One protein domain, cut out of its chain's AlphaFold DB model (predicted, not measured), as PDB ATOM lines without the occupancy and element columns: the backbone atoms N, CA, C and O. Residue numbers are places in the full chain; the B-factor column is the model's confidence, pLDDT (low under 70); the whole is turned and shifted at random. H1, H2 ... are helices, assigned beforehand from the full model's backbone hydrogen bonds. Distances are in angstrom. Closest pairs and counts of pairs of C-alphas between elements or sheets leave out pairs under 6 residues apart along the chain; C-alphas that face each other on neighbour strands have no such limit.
ATOM      1  N   ILE A  10     -26.727 -10.299 -35.024       87.94
ATOM      2  CA  ILE A  10     -25.370  -9.732 -34.922       87.94
ATOM      3  C   ILE A  10     -25.150  -8.714 -36.042       87.94
ATOM      4  O   ILE A  10     -24.724  -7.584 -35.787       87.94
ATOM      5  N   LEU A  11     -25.482  -9.079 -37.281       88.50
ATOM      6  CA  LEU A  11     -25.336  -8.200 -38.434       88.50
ATOM      7  C   LEU A  11     -26.218  -6.949 -38.314       88.50
ATOM      8  O   LEU A  11     -25.744  -5.837 -38.547       88.50
ATOM      9  N   SER A  12     -27.478  -7.108 -37.891       85.62
ATOM     10  CA  SER A  12     -28.387  -5.987 -37.629       85.62
ATOM     11  C   SER A  12     -27.847  -5.048 -36.552       85.62
ATOM     12  O   SER A  12     -27.945  -3.828 -36.695       85.62
ATOM     13  N   TYR A  13     -27.237  -5.594 -35.497       87.62
ATOM     14  CA  TYR A  13     -26.595  -4.783 -34.470       87.62
ATOM     15  C   TYR A  13     -25.441  -3.966 -35.050       87.62
ATOM     16  O   TYR A  13     -25.442  -2.745 -34.905       87.62
ATOM     17  N   ILE A  14     -24.509  -4.602 -35.767       87.44
ATOM     18  CA  ILE A  14     -23.345  -3.921 -36.353       87.44
ATOM     19  C   ILE A  14     -23.782  -2.816 -37.320       87.44
ATOM     20  O   ILE A  14     -23.303  -1.687 -37.220       87.44
ATOM     21  N   PHE A  15     -24.734  -3.099 -38.207       85.25
ATOM     22  CA  PHE A  15     -25.250  -2.104 -39.144       85.25
ATOM     23  C   PHE A  15     -25.941  -0.931 -38.447       85.25
ATOM     24  O   PHE A  15     -25.708   0.210 -38.838       85.25
ATOM     25  N   SER A  16     -26.694  -1.172 -37.367       84.00
ATOM     26  CA  SER A  16     -27.287  -0.085 -36.572       84.00
ATOM     27  C   SER A  16     -26.242   0.818 -35.899       84.00
ATOM     28  O   SER A  16     -26.524   1.986 -35.645       84.00
ATOM     29  N   GLN A  17     -25.040   0.300 -35.615       83.25
ATOM     30  CA  GLN A  17     -23.934   1.093 -35.068       83.25
ATOM     31  C   GLN A  17     -23.186   1.876 -36.154       83.25
ATOM     32  O   GLN A  17     -22.702   2.974 -35.896       83.25
ATOM     33  N   GLN A  18     -23.071   1.315 -37.360       80.62
ATOM     34  CA  GLN A  18     -22.312   1.916 -38.460       80.62
ATOM     35  C   GLN A  18     -23.114   2.935 -39.271       80.62
ATOM     36  O   GLN A  18     -22.564   3.948 -39.694       80.62
ATOM     37  N   ASP A  19     -24.397   2.664 -39.503       75.62
ATOM     38  CA  ASP A  19     -25.278   3.512 -40.303       75.62
ATOM     39  C   ASP A  19     -26.697   3.555 -39.704       75.62
ATOM     40  O   ASP A  19     -27.625   2.907 -40.200       75.62
ATOM     41  N   PRO A  20     -26.893   4.352 -38.636       76.06
ATOM     42  CA  PRO A  20     -28.180   4.471 -37.951       76.06
ATOM     43  C   PRO A  20     -29.302   5.061 -38.819       76.06
ATOM     44  O   PRO A  20     -30.475   4.963 -38.461       76.06
ATOM     45  N   TYR A  21     -28.961   5.719 -39.934       73.00
ATOM     46  CA  TYR A  21     -29.940   6.332 -40.834       73.00
ATOM     47  C   TYR A  21     -30.608   5.298 -41.735       73.00
ATOM     48  O   TYR A  21     -31.796   5.423 -42.029       73.00
ATOM     49  N   ASN A  22     -29.849   4.293 -42.178       70.81
ATOM     50  CA  ASN A  22     -30.365   3.224 -43.028       70.81
ATOM     51  C   ASN A  22     -30.768   1.971 -42.240       70.81
ATOM     52  O   ASN A  22     -31.542   1.177 -42.767       70.81
ATOM     53  N   TYR A  23     -30.294   1.805 -41.000       73.94
ATOM     54  CA  TYR A  23     -30.632   0.662 -40.153       73.94
ATOM     55  C   TYR A  23     -31.159   1.130 -38.795       73.94
ATOM     56  O   TYR A  23     -30.379   1.600 -37.960       73.94
ATOM     57  N   PRO A  24     -32.477   1.010 -38.545       73.12
ATOM     58  CA  PRO A  24     -33.045   1.405 -37.267       73.12
ATOM     59  C   PRO A  24     -32.459   0.560 -36.135       73.12
ATOM     60  O   PRO A  24     -32.082  -0.601 -36.312       73.12
ATOM     61  N   SER A  25     -32.400   1.154 -34.946       72.88
ATOM     62  CA  SER A  25     -31.949   0.445 -33.756       72.88
ATOM     63  C   SER A  25     -32.841  -0.763 -33.464       72.88
ATOM     64  O   SER A  25     -34.062  -0.735 -33.638       72.88
ATOM     65  N   LEU A  26     -32.209  -1.843 -33.003       77.12
ATOM     66  CA  LEU A  26     -32.911  -3.062 -32.618       77.12
ATOM     67  C   LEU A  26     -33.957  -2.760 -31.527       77.12
ATOM     68  O   LEU A  26     -33.632  -2.065 -30.555       77.12
ATOM     69  N   PRO A  27     -35.182  -3.313 -31.636       83.06
ATOM     70  CA  PRO A  27     -36.182  -3.225 -30.582       83.06
ATOM     71  C   PRO A  27     -35.606  -3.657 -29.224       83.06
ATOM     72  O   PRO A  27     -34.813  -4.601 -29.182       83.06
ATOM     73  N   PRO A  28     -36.028  -3.044 -28.100       81.31
ATOM     74  CA  PRO A  28     -35.415  -3.281 -26.790       81.31
ATOM     75  C   PRO A  28     -35.378  -4.758 -26.385       81.31
ATOM     76  O   PRO A  28     -34.390  -5.220 -25.829       81.31
ATOM     77  N   GLN A  29     -36.437  -5.504 -26.710       82.12
ATOM     78  CA  GLN A  29     -36.564  -6.935 -26.416       82.12
ATOM     79  C   GLN A  29     -35.536  -7.769 -27.189       82.12
ATOM     80  O   GLN A  29     -34.830  -8.575 -26.592       82.12
ATOM     81  N   ILE A  30     -35.404  -7.524 -28.497       80.88
ATOM     82  CA  ILE A  30     -34.447  -8.226 -29.365       80.88
ATOM     83  C   ILE A  30     -33.017  -7.855 -28.975       80.88
ATOM     84  O   ILE A  30     -32.144  -8.713 -28.922       80.88
ATOM     85  N   ARG A  31     -32.774  -6.581 -28.640       83.75
ATOM     86  CA  ARG A  31     -31.469  -6.138 -28.144       83.75
ATOM     87  C   ARG A  31     -31.106  -6.833 -26.837       83.75
ATOM     88  O   ARG A  31     -29.961  -7.228 -26.672       83.75
ATOM     89  N   GLN A  32     -32.057  -6.975 -25.917       84.00
ATOM     90  CA  GLN A  32     -31.808  -7.654 -24.651       84.00
ATOM     91  C   GLN A  32     -31.470  -9.130 -24.873       84.00
ATOM     92  O   GLN A  32     -30.490  -9.596 -24.309       84.00
ATOM     93  N   ASP A  33     -32.225  -9.824 -25.726       86.25
ATOM     94  CA  ASP A  33     -31.980 -11.231 -26.070       86.25
ATOM     95  C   ASP A  33     -30.650 -11.439 -26.827       86.25
ATOM     96  O   ASP A  33     -29.916 -12.405 -26.622       86.25
ATOM     97  N   LEU A  34     -30.269 -10.475 -27.667       86.19
ATOM     98  CA  LEU A  34     -28.956 -10.466 -28.300       86.19
ATOM     99  C   LEU A  34     -27.845 -10.306 -27.256       86.19
ATOM    100  O   LEU A  34     -26.855 -11.023 -27.310       86.19
ATOM    101  N   LEU A  35     -27.995  -9.391 -26.299       87.00
ATOM    102  CA  LEU A  35     -26.973  -9.136 -25.281       87.00
ATOM    103  C   LEU A  35     -26.902 -10.227 -24.206       87.00
ATOM    104  O   LEU A  35     -25.841 -10.415 -23.621       87.00
ATOM    105  N   THR A  36     -27.979 -10.977 -23.954       85.94
ATOM    106  CA  THR A  36     -27.909 -12.182 -23.110       85.94
ATOM    107  C   THR A  36     -27.127 -13.294 -23.798       85.94
ATOM    108  O   THR A  36     -26.379 -14.009 -23.137       85.94
ATOM    109  N   ARG A  37     -27.267 -13.434 -25.120       85.62
ATOM    110  CA  ARG A  37     -26.552 -14.449 -25.904       85.62
ATOM    111  C   ARG A  37     -25.123 -14.037 -26.276       85.62
ATOM    112  O   ARG A  37     -24.262 -14.900 -26.409       85.62
ATOM    113  N   PHE A  38     -24.873 -12.739 -26.424       88.62
ATOM    114  CA  PHE A  38     -23.600 -12.152 -26.845       88.62
ATOM    115  C   PHE A  38     -23.215 -10.971 -25.925       88.62
ATOM    116  O   PHE A  38     -23.257  -9.810 -26.344       88.62
ATOM    117  N   PRO A  39     -22.827 -11.227 -24.661       86.56
ATOM    118  CA  PRO A  39     -22.608 -10.182 -23.652       86.56
ATOM    119  C   PRO A  39     -21.460  -9.227 -23.993       86.56
ATOM    120  O   PRO A  39     -21.553  -8.030 -23.734       86.56
ATOM    121  N   HIS A  40     -20.402  -9.735 -24.628       87.25
ATOM    122  CA  HIS A  40     -19.247  -8.940 -25.059       87.25
ATOM    123  C   HIS A  40     -19.441  -8.241 -26.413       87.25
ATOM    124  O   HIS A  40     -18.525  -7.596 -26.909       87.25
ATOM    125  N   LEU A  41     -20.617  -8.354 -27.042       87.00
ATOM    126  CA  LEU A  41     -20.865  -7.727 -28.344       87.00
ATOM    127  C   LEU A  41     -20.714  -6.196 -28.341       87.00
ATOM    128  O   LEU A  41     -20.252  -5.679 -29.350       87.00
ATOM    129  N   PRO A  42     -21.047  -5.448 -27.270       87.94
ATOM    130  CA  PRO A  42     -20.818  -4.002 -27.221       87.94
ATOM    131  C   PRO A  42     -19.343  -3.591 -27.128       87.94
ATOM    132  O   PRO A  42     -19.054  -2.396 -27.171       87.94
ATOM    133  N   ASP A  43     -18.415  -4.539 -26.950       86.62
ATOM    134  CA  ASP A  43     -16.997  -4.232 -26.816       86.62
ATOM    135  C   ASP A  43     -16.435  -3.613 -28.117       86.62
ATOM    136  O   ASP A  43     -16.607  -4.189 -29.200       86.62
ATOM    137  N   PRO A  44     -15.735  -2.463 -28.055       84.88
ATOM    138  CA  PRO A  44     -15.228  -1.781 -29.245       84.88
ATOM    139  C   PRO A  44     -14.247  -2.615 -30.078       84.88
ATOM    140  O   PRO A  44     -14.209  -2.473 -31.302       84.88
ATOM    141  N   SER A  45     -13.446  -3.476 -29.444       84.19
ATOM    142  CA  SER A  45     -12.443  -4.301 -30.125       84.19
ATOM    143  C   SER A  45     -13.088  -5.471 -30.871       84.19
ATOM    144  O   SER A  45     -12.735  -5.744 -32.028       84.19
ATOM    145  N   ILE A  46     -14.103  -6.093 -30.260       87.56
ATOM    146  CA  ILE A  46     -14.936  -7.111 -30.903       87.56
ATOM    147  C   ILE A  46     -15.696  -6.475 -32.064       87.56
ATOM    148  O   ILE A  46     -15.627  -6.980 -33.184       87.56
ATOM    149  N   LEU A  47     -16.350  -5.329 -31.854       88.81
ATOM    150  CA  LEU A  47     -17.101  -4.651 -32.912       88.81
ATOM    151  C   LEU A  47     -16.223  -4.237 -34.088       88.81
ATOM    152  O   LEU A  47     -16.617  -4.427 -35.240       88.81
ATOM    153  N   ALA A  48     -15.021  -3.724 -33.833       85.88
ATOM    154  CA  ALA A  48     -14.065  -3.390 -34.887       85.88
ATOM    155  C   ALA A  48     -13.602  -4.630 -35.670       85.88
ATOM    156  O   ALA A  48     -13.327  -4.560 -36.868       85.88
ATOM    157  N   SER A  49     -13.501  -5.786 -35.019       87.00
ATOM    158  CA  SER A  49     -13.097  -7.033 -35.676       87.00
ATOM    159  C   SER A  49     -14.232  -7.638 -36.494       87.00
ATOM    160  O   SER A  49     -14.037  -7.967 -37.664       87.00
ATOM    161  N   LEU A  50     -15.436  -7.686 -35.926       90.19
ATOM    162  CA  LEU A  50     -16.637  -8.159 -36.602       90.19
ATOM    163  C   LEU A  50     -16.991  -7.282 -37.808       90.19
ATOM    164  O   LEU A  50     -17.194  -7.799 -38.904       90.19
ATOM    165  N   SER A  51     -16.981  -5.958 -37.647       88.94
ATOM    166  CA  SER A  51     -17.291  -5.020 -38.735       88.94
ATOM    167  C   SER A  51     -16.362  -5.147 -39.941       88.94
ATOM    168  O   SER A  51     -16.830  -5.096 -41.076       88.94
ATOM    169  N   ARG A  52     -15.059  -5.356 -39.722       87.44
ATOM    170  CA  ARG A  52     -14.083  -5.561 -40.806       87.44
ATOM    171  C   ARG A  52     -14.297  -6.864 -41.573       87.44
ATOM    172  O   ARG A  52     -13.836  -6.972 -42.704       87.44
ATOM    173  N   SER A  53     -14.961  -7.846 -40.964       89.06
ATOM    174  CA  SER A  53     -15.221  -9.144 -41.593       89.06
ATOM    175  C   SER A  53     -16.422  -9.138 -42.541       89.06
ATOM    176  O   SER A  53     -16.578 -10.079 -43.318       89.06
ATOM    177  N   ILE A  54     -17.257  -8.091 -42.505       88.44
ATOM    178  CA  ILE A  54     -18.438  -7.982 -43.365       88.44
ATOM    179  C   ILE A  54     -17.984  -7.686 -44.805       88.44
ATOM    180  O   ILE A  54     -17.378  -6.638 -45.052       88.44
ATOM    181  N   PRO A  55     -18.286  -8.561 -45.784       87.69
ATOM    182  CA  PRO A  55     -17.885  -8.350 -47.167       87.69
ATOM    183  C   PRO A  55     -18.567  -7.132 -47.795       87.69
ATOM    184  O   PRO A  55     -19.775  -6.924 -47.654       87.69
ATOM    185  N   THR A  56     -17.825  -6.381 -48.611       84.81
ATOM    186  CA  THR A  56     -18.379  -5.265 -49.397       84.81
ATOM    187  C   THR A  56     -19.416  -5.718 -50.427       84.81
ATOM    188  O   THR A  56     -20.220  -4.913 -50.887       84.81
ATOM    189  N   SER A  57     -19.430  -7.004 -50.797       84.25
ATOM    190  CA  SER A  57     -20.448  -7.569 -51.689       84.25
ATOM    191  C   SER A  57     -21.849  -7.493 -51.083       84.25
ATOM    192  O   SER A  57     -22.806  -7.236 -51.809       84.25
ATOM    193  N   VAL A  58     -21.976  -7.649 -49.761       85.25
ATOM    194  CA  VAL A  58     -23.265  -7.582 -49.060       85.25
ATOM    195  C   VAL A  58     -23.809  -6.160 -49.102       85.25
ATOM    196  O   VAL A  58     -24.959  -5.949 -49.477       85.25
ATOM    197  N   THR A  59     -22.971  -5.163 -48.812       79.88
ATOM    198  CA  THR A  59     -23.386  -3.753 -48.853       79.88
ATOM    199  C   THR A  59     -23.718  -3.293 -50.275       79.88
ATOM    200  O   THR A  59     -24.719  -2.603 -50.480       79.88
ATOM    201  N   GLN A  60     -22.953  -3.735 -51.279       84.25
ATOM    202  CA  GLN A  60     -23.256  -3.486 -52.692       84.25
ATOM    203  C   GLN A  60     -24.580  -4.132 -53.117       84.25
ATOM    204  O   GLN A  60     -25.450  -3.448 -53.660       84.25
ATOM    205  N   THR A  61     -24.777  -5.420 -52.824       84.06
ATOM    206  CA  THR A  61     -26.012  -6.145 -53.163       84.06
ATOM    207  C   THR A  61     -27.230  -5.506 -52.498       84.06
ATOM    208  O   THR A  61     -28.252  -5.309 -53.153       84.06
ATOM    209  N   HIS A  62     -27.100  -5.070 -51.243       83.00
ATOM    210  CA  HIS A  62     -28.152  -4.339 -50.542       83.00
ATOM    211  C   HIS A  62     -28.545  -3.041 -51.261       83.00
ATOM    212  O   HIS A  62     -29.725  -2.793 -51.516       83.00
ATOM    213  N   SER A  63     -27.558  -2.220 -51.642       81.94
ATOM    214  CA  SER A  63     -27.811  -0.970 -52.371       81.94
ATOM    215  C   SER A  63     -28.497  -1.196 -53.723       81.94
ATOM    216  O   SER A  63     -29.409  -0.449 -54.084       81.94
ATOM    217  N   LEU A  64     -28.120  -2.265 -54.435       84.94
ATOM    218  CA  LEU A  64     -28.739  -2.658 -55.698       84.94
ATOM    219  C   LEU A  64     -30.191  -3.099 -55.491       84.94
ATOM    220  O   LEU A  64     -31.080  -2.593 -56.176       84.94
ATOM    221  N   LEU A  65     -30.463  -3.970 -54.518       84.75
ATOM    222  CA  LEU A  65     -31.824  -4.422 -54.214       84.75
ATOM    223  C   LEU A  65     -32.736  -3.267 -53.785       84.75
ATOM    224  O   LEU A  65     -33.899  -3.226 -54.185       84.75
ATOM    225  N   ARG A  66     -32.201  -2.265 -53.075       82.19
ATOM    226  CA  ARG A  66     -32.951  -1.044 -52.737       82.19
ATOM    227  C   ARG A  66     -33.426  -0.280 -53.978       82.19
ATOM    228  O   ARG A  66     -34.495   0.320 -53.939       82.19
ATOM    229  N   SER A  67     -32.649  -0.303 -55.063       84.12
ATOM    230  CA  SER A  67     -33.025   0.319 -56.343       84.12
ATOM    231  C   SER A  67     -34.013  -0.521 -57.161       84.12
ATOM    232  O   SER A  67     -34.827   0.036 -57.893       84.12
ATOM    233  N   LEU A  68     -33.960  -1.851 -57.022       83.44
ATOM    234  CA  LEU A  68     -34.794  -2.794 -57.772       83.44
ATOM    235  C   LEU A  68     -36.182  -3.010 -57.149       83.44
ATOM    236  O   LEU A  68     -37.100  -3.427 -57.852       83.44
ATOM    237  N   GLY A  69     -36.350  -2.697 -55.862       82.62
ATOM    238  CA  GLY A  69     -37.641  -2.721 -55.179       82.62
ATOM    239  C   GLY A  69     -37.857  -3.942 -54.275       82.62
ATOM    240  O   GLY A  69     -36.930  -4.717 -54.016       82.62
ATOM    241  N   PRO A  70     -39.074  -4.092 -53.721       84.44
ATOM    242  CA  PRO A  70     -39.373  -5.137 -52.754       84.44
ATOM    243  C   PRO A  70     -39.286  -6.539 -53.370       84.44
ATOM    244  O   PRO A  70     -39.502  -6.727 -54.566       84.44
ATOM    245  N   ARG A  71     -38.999  -7.529 -52.521       84.94
ATOM    246  CA  ARG A  71     -39.081  -8.946 -52.862       84.94
ATOM    247  C   ARG A  71     -40.487  -9.293 -53.382       84.94
ATOM    248  O   ARG A  71     -41.459  -8.927 -52.719       84.94
ATOM    249  N   PRO A  72     -40.601  -9.963 -54.541       87.38
ATOM    250  CA  PRO A  72     -41.879 -10.428 -55.069       87.38
ATOM    251  C   PRO A  72     -42.612 -11.384 -54.118       87.38
ATOM    252  O   PRO A  72     -41.993 -12.192 -53.430       87.38
ATOM    253  N   ASP A  73     -43.946 -11.346 -54.126       87.38
ATOM    254  CA  ASP A  73     -44.749 -12.287 -53.343       87.38
ATOM    255  C   ASP A  73     -44.623 -13.727 -53.884       87.38
ATOM    256  O   ASP A  73     -44.610 -13.930 -55.105       87.38
ATOM    257  N   PRO A  74     -44.644 -14.764 -53.021       87.19
ATOM    258  CA  PRO A  74     -44.553 -16.162 -53.458       87.19
ATOM    259  C   PRO A  74     -45.639 -16.570 -54.467       87.19
ATOM    260  O   PRO A  74     -45.395 -17.366 -55.377       87.19
ATOM    261  N   SER A  75     -46.840 -15.998 -54.344       88.94
ATOM    262  CA  SER A  75     -47.940 -16.214 -55.290       88.94
ATOM    263  C   SER A  75     -47.634 -15.621 -56.670       88.94
ATOM    264  O   SER A  75     -47.887 -16.277 -57.682       88.94
ATOM    265  N   ALA A  76     -47.032 -14.428 -56.723       87.94
ATOM    266  CA  ALA A  76     -46.619 -13.767 -57.958       87.94
ATOM    267  C   ALA A  76     -45.481 -14.529 -58.651       87.94
ATOM    268  O   ALA A  76     -45.512 -14.708 -59.868       87.94
ATOM    269  N   VAL A  77     -44.523 -15.060 -57.882       90.38
ATOM    270  CA  VAL A  77     -43.448 -15.927 -58.393       90.38
ATOM    271  C   VAL A  77     -44.021 -17.215 -58.987       90.38
ATOM    272  O   VAL A  77     -43.660 -17.598 -60.102       90.38
ATOM    273  N   SER A  78     -44.950 -17.877 -58.290       89.88
ATOM    274  CA  SER A  78     -45.608 -19.090 -58.795       89.88
ATOM    275  C   SER A  78     -46.423 -18.816 -60.065       89.88
ATOM    276  O   SER A  78     -46.377 -19.602 -61.015       89.88
ATOM    277  N   ALA A  79     -47.144 -17.692 -60.107       90.62
ATOM    278  CA  ALA A  79     -47.891 -17.262 -61.284       90.62
ATOM    279  C   ALA A  79     -46.959 -16.969 -62.470       90.62
ATOM    280  O   ALA A  79     -47.229 -17.422 -63.581       90.62
ATOM    281  N   ALA A  80     -45.832 -16.292 -62.230       89.50
ATOM    282  CA  ALA A  80     -44.817 -16.011 -63.241       89.50
ATOM    283  C   ALA A  80     -44.218 -17.298 -63.829       89.50
ATOM    284  O   ALA A  80     -44.119 -17.420 -65.049       89.50
ATOM    285  N   ARG A  81     -43.891 -18.296 -62.991       90.62
ATOM    286  CA  ARG A  81     -43.402 -19.610 -63.457       90.62
ATOM    287  C   ARG A  81     -44.423 -20.303 -64.362       90.62
ATOM    288  O   ARG A  81     -44.062 -20.720 -65.457       90.62
ATOM    289  N   SER A  82     -45.685 -20.360 -63.932       89.44
ATOM    290  CA  SER A  82     -46.781 -20.973 -64.697       89.44
ATOM    291  C   SER A  82     -47.050 -20.254 -66.028       89.44
ATOM    292  O   SER A  82     -47.273 -20.880 -67.065       89.44
ATOM    293  N   LYS A  83     -46.969 -18.918 -66.038       87.62
ATOM    294  CA  LYS A  83     -47.128 -18.121 -67.259       87.62
ATOM    295  C   LYS A  83     -45.985 -18.331 -68.244       87.62
ATOM    296  O   LYS A  83     -46.250 -18.468 -69.432       87.62
ATOM    297  N   ILE A  84     -44.742 -18.421 -67.775       87.12
ATOM    298  CA  ILE A  84     -43.589 -18.691 -68.645       87.12
ATOM    299  C   ILE A  84     -43.712 -20.064 -69.308       87.12
ATOM    300  O   ILE A  84     -43.519 -20.152 -70.519       87.12
ATOM    301  N   THR A  85     -44.070 -21.110 -68.554       87.69
ATOM    302  CA  THR A  85     -44.250 -22.457 -69.124       87.69
ATOM    303  C   THR A  85     -45.369 -22.466 -70.161       87.69
ATOM    304  O   THR A  85     -45.184 -22.970 -71.264       87.69
ATOM    305  N   HIS A  86     -46.490 -21.802 -69.868       86.56
ATOM    306  CA  HIS A  86     -47.603 -21.708 -70.808       86.56
ATOM    307  C   HIS A  86     -47.251 -20.926 -72.086       86.56
ATOM    308  O   HIS A  86     -47.635 -21.325 -73.185       86.56
ATOM    309  N   ILE A  87     -46.497 -19.825 -71.979       83.88
ATOM    310  CA  ILE A  87     -46.047 -19.028 -73.135       83.88
ATOM    311  C   ILE A  87     -45.058 -19.823 -74.002       83.88
ATOM    312  O   ILE A  87     -45.128 -19.756 -75.229       83.88
ATOM    313  N   GLN A  88     -44.174 -20.611 -73.383       81.12
ATOM    314  CA  GLN A  88     -43.241 -21.495 -74.092       81.12
ATOM    315  C   GLN A  88     -43.962 -22.603 -74.869       81.12
ATOM    316  O   GLN A  88     -43.585 -22.891 -76.003       81.12
ATOM    317  N   GLU A  89     -45.013 -23.185 -74.291       82.94
ATOM    318  CA  GLU A  89     -45.839 -24.212 -74.940       82.94
ATOM    319  C   GLU A  89     -46.688 -23.648 -76.089       82.94
ATOM    320  O   GLU A  89     -46.877 -24.309 -77.108       82.94
ATOM    321  N   THR A  90     -47.188 -22.419 -75.944       81.81
ATOM    322  CA  THR A  90     -48.107 -21.793 -76.912       81.81
ATOM    323  C   THR A  90     -47.420 -20.930 -77.974       81.81
ATOM    324  O   THR A  90     -48.105 -20.425 -78.861       81.81
ATOM    325  N   GLN A  91     -46.092 -20.749 -77.904       70.56
ATOM    326  CA  GLN A  91     -45.318 -19.822 -78.753       70.56
ATOM    327  C   GLN A  91     -45.941 -18.413 -78.834       70.56
ATOM    328  O   GLN A  91     -45.933 -17.766 -79.883       70.56
ATOM    329  N   SER A  92     -46.514 -17.938 -77.725       63.16
ATOM    330  CA  SER A  92     -47.143 -16.617 -77.641       63.16
ATOM    331  C   SER A  92     -46.110 -15.502 -77.380       63.16
ATOM    332  O   SER A  92     -44.902 -15.733 -77.432       63.16
ATOM    333  N   SER A  93     -46.563 -14.256 -77.191       70.44
ATOM    334  CA  SER A  93     -45.722 -13.045 -77.185       70.44
ATOM    335  C   SER A  93     -44.454 -13.158 -76.321       70.44
ATOM    336  O   SER A  93     -44.514 -13.220 -75.091       70.44
ATOM    337  N   LEU A  94     -43.283 -13.078 -76.966       69.19
ATOM    338  CA  LEU A  94     -41.969 -13.095 -76.303       69.19
ATOM    339  C   LEU A  94     -41.786 -11.934 -75.308       69.19
ATOM    340  O   LEU A  94     -41.105 -12.102 -74.299       69.19
ATOM    341  N   GLN A  95     -42.423 -10.784 -75.556       74.38
ATOM    342  CA  GLN A  95     -42.362  -9.621 -74.661       74.38
ATOM    343  C   GLN A  95     -43.087  -9.866 -73.331       74.38
ATOM    344  O   GLN A  95     -42.650  -9.362 -72.299       74.38
ATOM    345  N   GLU A  96     -44.164 -10.657 -73.327       77.31
ATOM    346  CA  GLU A  96     -44.890 -10.989 -72.094       77.31
ATOM    347  C   GLU A  96     -44.055 -11.926 -71.207       77.31
ATOM    348  O   GLU A  96     -43.984 -11.749 -69.991       77.31
ATOM    349  N   ALA A  97     -43.332 -12.869 -71.823       81.50
ATOM    350  CA  ALA A  97     -42.419 -13.763 -71.114       81.50
ATOM    351  C   ALA A  97     -41.283 -13.007 -70.409       81.50
ATOM    352  O   ALA A  97     -40.868 -13.411 -69.322       81.50
ATOM    353  N   ASP A  98     -40.780 -11.917 -70.993       84.25
ATOM    354  CA  ASP A  98     -39.677 -11.151 -70.406       84.25
ATOM    355  C   ASP A  98     -40.076 -10.436 -69.109       84.25
ATOM    356  O   ASP A  98     -39.269 -10.386 -68.181       84.25
ATOM    357  N   ILE A  99     -41.329  -9.989 -68.974       86.06
ATOM    358  CA  ILE A  99     -41.848  -9.401 -67.726       86.06
ATOM    359  C   ILE A  99     -41.869 -10.445 -66.601       86.06
ATOM    360  O   ILE A  99     -41.464 -10.174 -65.474       86.06
ATOM    361  N   TYR A 100     -42.295 -11.675 -66.884       87.12
ATOM    362  CA  TYR A 100     -42.277 -12.730 -65.869       87.12
ATOM    363  C   TYR A 100     -40.845 -13.187 -65.542       87.12
ATOM    364  O   TYR A 100     -40.544 -13.505 -64.390       87.12
ATOM    365  N   LYS A 101     -39.928 -13.178 -66.521       88.62
ATOM    366  CA  LYS A 101     -38.507 -13.479 -66.280       88.62
ATOM    367  C   LYS A 101     -37.839 -12.440 -65.384       88.62
ATOM    368  O   LYS A 101     -36.995 -12.822 -64.576       88.62
ATOM    369  N   THR A 102     -38.183 -11.155 -65.494       88.50
ATOM    370  CA  THR A 102     -37.626 -10.129 -64.595       88.50
ATOM    371  C   THR A 102     -38.095 -10.327 -63.157       88.50
ATOM    372  O   THR A 102     -37.273 -10.194 -62.254       88.50
ATOM    373  N   VAL A 103     -39.349 -10.748 -62.935       88.44
ATOM    374  CA  VAL A 103     -39.852 -11.133 -61.601       88.44
ATOM    375  C   VAL A 103     -39.034 -12.288 -61.017       88.44
ATOM    376  O   VAL A 103     -38.576 -12.199 -59.880       88.44
ATOM    377  N   LEU A 104     -38.783 -13.346 -61.798       89.75
ATOM    378  CA  LEU A 104     -37.964 -14.476 -61.339       89.75
ATOM    379  C   LEU A 104     -36.504 -14.090 -61.092       89.75
ATOM    380  O   LEU A 104     -35.892 -14.581 -60.148       89.75
ATOM    381  N   ARG A 105     -35.943 -13.205 -61.921       89.44
ATOM    382  CA  ARG A 105     -34.579 -12.698 -61.742       89.44
ATOM    383  C   ARG A 105     -34.459 -11.865 -60.469       89.44
ATOM    384  O   ARG A 105     -33.463 -11.994 -59.768       89.44
ATOM    385  N   LEU A 106     -35.457 -11.032 -60.171       89.56
ATOM    386  CA  LEU A 106     -35.499 -10.250 -58.939       89.56
ATOM    387  C   LEU A 106     -35.599 -11.161 -57.712       89.56
ATOM    388  O   LEU A 106     -34.845 -10.967 -56.766       89.56
ATOM    389  N   GLU A 107     -36.465 -12.178 -57.747       89.31
ATOM    390  CA  GLU A 107     -36.563 -13.158 -56.658       89.31
ATOM    391  C   GLU A 107     -35.241 -13.900 -56.436       89.31
ATOM    392  O   GLU A 107     -34.774 -13.981 -55.304       89.31
ATOM    393  N   GLY A 108     -34.583 -14.353 -57.509       88.00
ATOM    394  CA  GLY A 108     -33.276 -15.006 -57.409       88.00
ATOM    395  C   GLY A 108     -32.205 -14.114 -56.768       88.00
ATOM    396  O   GLY A 108     -31.436 -14.578 -55.935       88.00
ATOM    397  N   LEU A 109     -32.194 -12.812 -57.081       88.69
ATOM    398  CA  LEU A 109     -31.280 -11.861 -56.435       88.69
ATOM    399  C   LEU A 109     -31.565 -11.701 -54.933       88.69
ATOM    400  O   LEU A 109     -30.625 -11.579 -54.148       88.69
ATOM    401  N   HIS A 110     -32.838 -11.704 -54.524       87.50
ATOM    402  CA  HIS A 110     -33.217 -11.670 -53.105       87.50
ATOM    403  C   HIS A 110     -32.841 -12.970 -52.382       87.50
ATOM    404  O   HIS A 110     -32.333 -12.907 -51.264       87.50
ATOM    405  N   GLU A 111     -33.029 -14.131 -53.017       88.38
ATOM    406  CA  GLU A 111     -32.593 -15.432 -52.484       88.38
ATOM    407  C   GLU A 111     -31.069 -15.489 -52.290       88.38
ATOM    408  O   GLU A 111     -30.589 -15.923 -51.240       88.38
ATOM    409  N   ASP A 112     -30.299 -15.021 -53.273       88.69
ATOM    410  CA  ASP A 112     -28.838 -14.995 -53.194       88.69
ATOM    411  C   ASP A 112     -28.342 -14.025 -52.117       88.69
ATOM    412  O   ASP A 112     -27.411 -14.344 -51.375       88.69
ATOM    413  N   TYR A 113     -28.979 -12.860 -51.985       88.25
ATOM    414  CA  TYR A 113     -28.662 -11.910 -50.922       88.25
ATOM    415  C   TYR A 113     -28.971 -12.483 -49.535       88.25
ATOM    416  O   TYR A 113     -28.146 -12.386 -48.632       88.25
ATOM    417  N   GLU A 114     -30.113 -13.149 -49.364       87.56
ATOM    418  CA  GLU A 114     -30.460 -13.821 -48.109       87.56
ATOM    419  C   GLU A 114     -29.457 -14.931 -47.749       87.56
ATOM    420  O   GLU A 114     -29.096 -15.089 -46.576       87.56
ATOM    421  N   ARG A 115     -28.950 -15.663 -48.750       88.88
ATOM    422  CA  ARG A 115     -27.880 -16.653 -48.559       88.88
ATOM    423  C   ARG A 115     -26.584 -15.993 -48.086       88.88
ATOM    424  O   ARG A 115     -26.000 -16.468 -47.115       88.88
ATOM    425  N   GLN A 116     -26.182 -14.876 -48.700       89.88
ATOM    426  CA  GLN A 116     -25.007 -14.108 -48.263       89.88
ATOM    427  C   GLN A 116     -25.158 -13.598 -46.825       89.88
ATOM    428  O   GLN A 116     -24.223 -13.708 -46.039       89.88
ATOM    429  N   LEU A 117     -26.331 -13.069 -46.457       88.75
ATOM    430  CA  LEU A 117     -26.594 -12.612 -45.088       88.75
ATOM    431  C   LEU A 117     -26.473 -13.752 -44.072       88.75
ATOM    432  O   LEU A 117     -25.910 -13.555 -43.000       88.75
ATOM    433  N   THR A 118     -26.960 -14.943 -44.425       89.56
ATOM    434  CA  THR A 118     -26.867 -16.135 -43.570       89.56
ATOM    435  C   THR A 118     -25.412 -16.555 -43.361       89.56
ATOM    436  O   THR A 118     -24.989 -16.746 -42.225       89.56
ATOM    437  N   GLU A 119     -24.626 -16.626 -44.435       91.06
ATOM    438  CA  GLU A 119     -23.203 -16.976 -44.362       91.06
ATOM    439  C   GLU A 119     -22.400 -15.959 -43.536       91.06
ATOM    440  O   GLU A 119     -21.554 -16.335 -42.722       91.06
ATOM    441  N   VAL A 120     -22.692 -14.665 -43.704       91.50
ATOM    442  CA  VAL A 120     -22.053 -13.605 -42.920       91.50
ATOM    443  C   VAL A 120     -22.439 -13.697 -41.450       91.50
ATOM    444  O   VAL A 120     -21.551 -13.628 -40.609       91.50
ATOM    445  N   GLU A 121     -23.716 -13.890 -41.119       91.81
ATOM    446  CA  GLU A 121     -24.167 -14.028 -39.729       91.81
ATOM    447  C   GLU A 121     -23.504 -15.230 -39.035       91.81
ATOM    448  O   GLU A 121     -23.003 -15.106 -37.917       91.81
ATOM    449  N   GLU A 122     -23.423 -16.380 -39.710       91.12
ATOM    450  CA  GLU A 122     -22.720 -17.559 -39.192       91.12
ATOM    451  C   GLU A 122     -21.230 -17.286 -38.977       91.12
ATOM    452  O   GLU A 122     -20.657 -17.666 -37.951       91.12
ATOM    453  N   ASN A 123     -20.589 -16.607 -39.930       92.50
ATOM    454  CA  ASN A 123     -19.182 -16.258 -39.814       92.50
ATOM    455  C   ASN A 123     -18.927 -15.259 -38.679       92.50
ATOM    456  O   ASN A 123     -17.975 -15.432 -37.920       92.50
ATOM    457  N   LEU A 124     -19.794 -14.257 -38.525       91.50
ATOM    458  CA  LEU A 124     -19.764 -13.308 -37.414       91.50
ATOM    459  C   LEU A 124     -19.939 -14.022 -36.075       91.50
ATOM    460  O   LEU A 124     -19.204 -13.726 -35.138       91.50
ATOM    461  N   GLY A 125     -20.843 -15.002 -35.993       89.69
ATOM    462  CA  GLY A 125     -21.006 -15.846 -34.811       89.69
ATOM    463  C   GLY A 125     -19.728 -16.614 -34.461       89.69
ATOM    464  O   GLY A 125     -19.292 -16.584 -33.313       89.69
ATOM    465  N   ARG A 126     -19.073 -17.241 -35.449       90.00
ATOM    466  CA  ARG A 126     -17.785 -17.931 -35.237       90.00
ATOM    467  C   ARG A 126     -16.671 -16.976 -34.812       90.00
ATOM    468  O   ARG A 126     -15.914 -17.297 -33.900       90.00
ATOM    469  N   LEU A 127     -16.569 -15.817 -35.459       90.06
ATOM    470  CA  LEU A 127     -15.572 -14.798 -35.127       90.06
ATOM    471  C   LEU A 127     -15.803 -14.213 -33.739       90.06
ATOM    472  O   LEU A 127     -14.838 -13.981 -33.022       90.06
ATOM    473  N   TYR A 128     -17.061 -14.015 -33.347       89.31
ATOM    474  CA  TYR A 128     -17.407 -13.614 -31.994       89.31
ATOM    475  C   TYR A 128     -16.949 -14.666 -30.985       89.31
ATOM    476  O   TYR A 128     -16.239 -14.312 -30.053       89.31
ATOM    477  N   CYS A 129     -17.289 -15.946 -31.186       85.12
ATOM    478  CA  CYS A 129     -16.847 -17.017 -30.290       85.12
ATOM    479  C   CYS A 129     -15.321 -17.066 -30.193       85.12
ATOM    480  O   CYS A 129     -14.793 -17.071 -29.092       85.12
ATOM    481  N   SER A 130     -14.615 -17.000 -31.323       84.62
ATOM    482  CA  SER A 130     -13.149 -17.001 -31.333       84.62
ATOM    483  C   SER A 130     -12.549 -15.765 -30.651       84.62
ATOM    484  O   SER A 130     -11.557 -15.877 -29.936       84.62
ATOM    485  N   ALA A 131     -13.144 -14.583 -30.829       83.81
ATOM    486  CA  ALA A 131     -12.699 -13.367 -30.155       83.81
ATOM    487  C   ALA A 131     -12.959 -13.436 -28.646       83.81
ATOM    488  O   ALA A 131     -12.094 -13.054 -27.863       83.81
ATOM    489  N   VAL A 132     -14.112 -13.966 -28.230       81.62
ATOM    490  CA  VAL A 132     -14.417 -14.208 -26.817       81.62
ATOM    491  C   VAL A 132     -13.470 -15.246 -26.234       81.62
ATOM    492  O   VAL A 132     -12.952 -14.993 -25.161       81.62
ATOM    493  N   GLU A 133     -13.161 -16.333 -26.944       73.19
ATOM    494  CA  GLU A 133     -12.171 -17.340 -26.533       73.19
ATOM    495  C   GLU A 133     -10.775 -16.734 -26.334       73.19
ATOM    496  O   GLU A 133     -10.071 -17.083 -25.391       73.19
ATOM    497  N   GLN A 134     -10.383 -15.790 -27.194       67.75
ATOM    498  CA  GLN A 134      -9.121 -15.057 -27.069       67.75
ATOM    499  C   GLN A 134      -9.143 -14.034 -25.925       67.75
ATOM    500  O   GLN A 134      -8.115 -13.813 -25.290       67.75
ATOM    501  N   MET A 135     -10.297 -13.426 -25.632       62.50
ATOM    502  CA  MET A 135     -10.482 -12.532 -24.480       62.50
ATOM    503  C   MET A 135     -10.590 -13.301 -23.158       62.50
ATOM    504  O   MET A 135     -10.125 -12.815 -22.134       62.50
ATOM    505  N   SER A 136     -11.143 -14.514 -23.187       58.03
ATOM    506  CA  SER A 136     -11.109 -15.494 -22.100       58.03
ATOM    507  C   SER A 136      -9.818 -16.315 -22.098       58.03
ATOM    508  O   SER A 136      -9.724 -17.304 -21.374       58.03
ATOM    509  N   GLY A 137      -8.836 -15.934 -22.923       49.34
ATOM    510  CA  GLY A 137      -7.531 -16.568 -23.037       49.34
ATOM    511  C   GLY A 137      -6.689 -16.327 -21.790       49.34
ATOM    512  O   GLY A 137      -5.778 -15.501 -21.834       49.34
TER     513      GLY A 137
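This is residues 10 to 137 of the 246 residues of an uncharacterized protein of Gossypium aridum (UniProt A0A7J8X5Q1). One long helix, H6, is the spine of a rod, and five shorter helices are set along it: H5 folds back beside its first part as a hairpin, H4 packs on its middle, and H1 and H3 pack farther along, with H2 near H1. The printed part has 128 residues with six named helices, H1 to H6 in chain order, and no named strand: all helix. It is loose, with a radius of gyration of the C-alphas of 20.1 A and spans of 67 by 26 by 23 A.

Find C-alpha 10 at (-25.370, -9.732, -34.922), where H1, residues 10 to 18, begins. Next come H2, residues 28 to 37, H3, residues 44 to 53, and H4, residues 56 to 68, 18.6 A long. H5, residues 74 to 90, runs 24.4 A. H6, residues 94 to 135, runs 60.6 A to C-alpha 135 at (-10.482, -12.532, -24.480).

Start at the hub, H6, which touches four helices; packing is mostly crossed, with 1 of 5 touching pairs at a shallow tilt. H5 and H6 form a helical hairpin at a steep tilt of 40 degrees; their closest C-alphas, of Ala 80 and Tyr 100, are 4.9 A apart. H4 touches residues 106 to 117 of H6, closest at the C-alphas of Thr 61 and Tyr 113, 6.7 A. H3 touches H6 at Leu 50 and Leu 124, their closest C-alphas, 6.1 A apart. H1 touches H6 about perpendicular, 89 degrees, closest at the C-alphas of Leu 11 and Glu 121, 6.1 A. H2 touches no helix; its closest C-alpha to H1, Leu 34, is 7.6 A from that of Ile 10. In H1 to H5 every O i to N i+4 pair is within hydrogen-bond range; in H6, 36 of 38 are.

The C-alphas of Thr 90 and Gly 137, the two farthest apart, are 67.6 A apart. The printed part has no cut and no long link. Look for pLDDT under 70 at residues 92, 94 and 134 to 137.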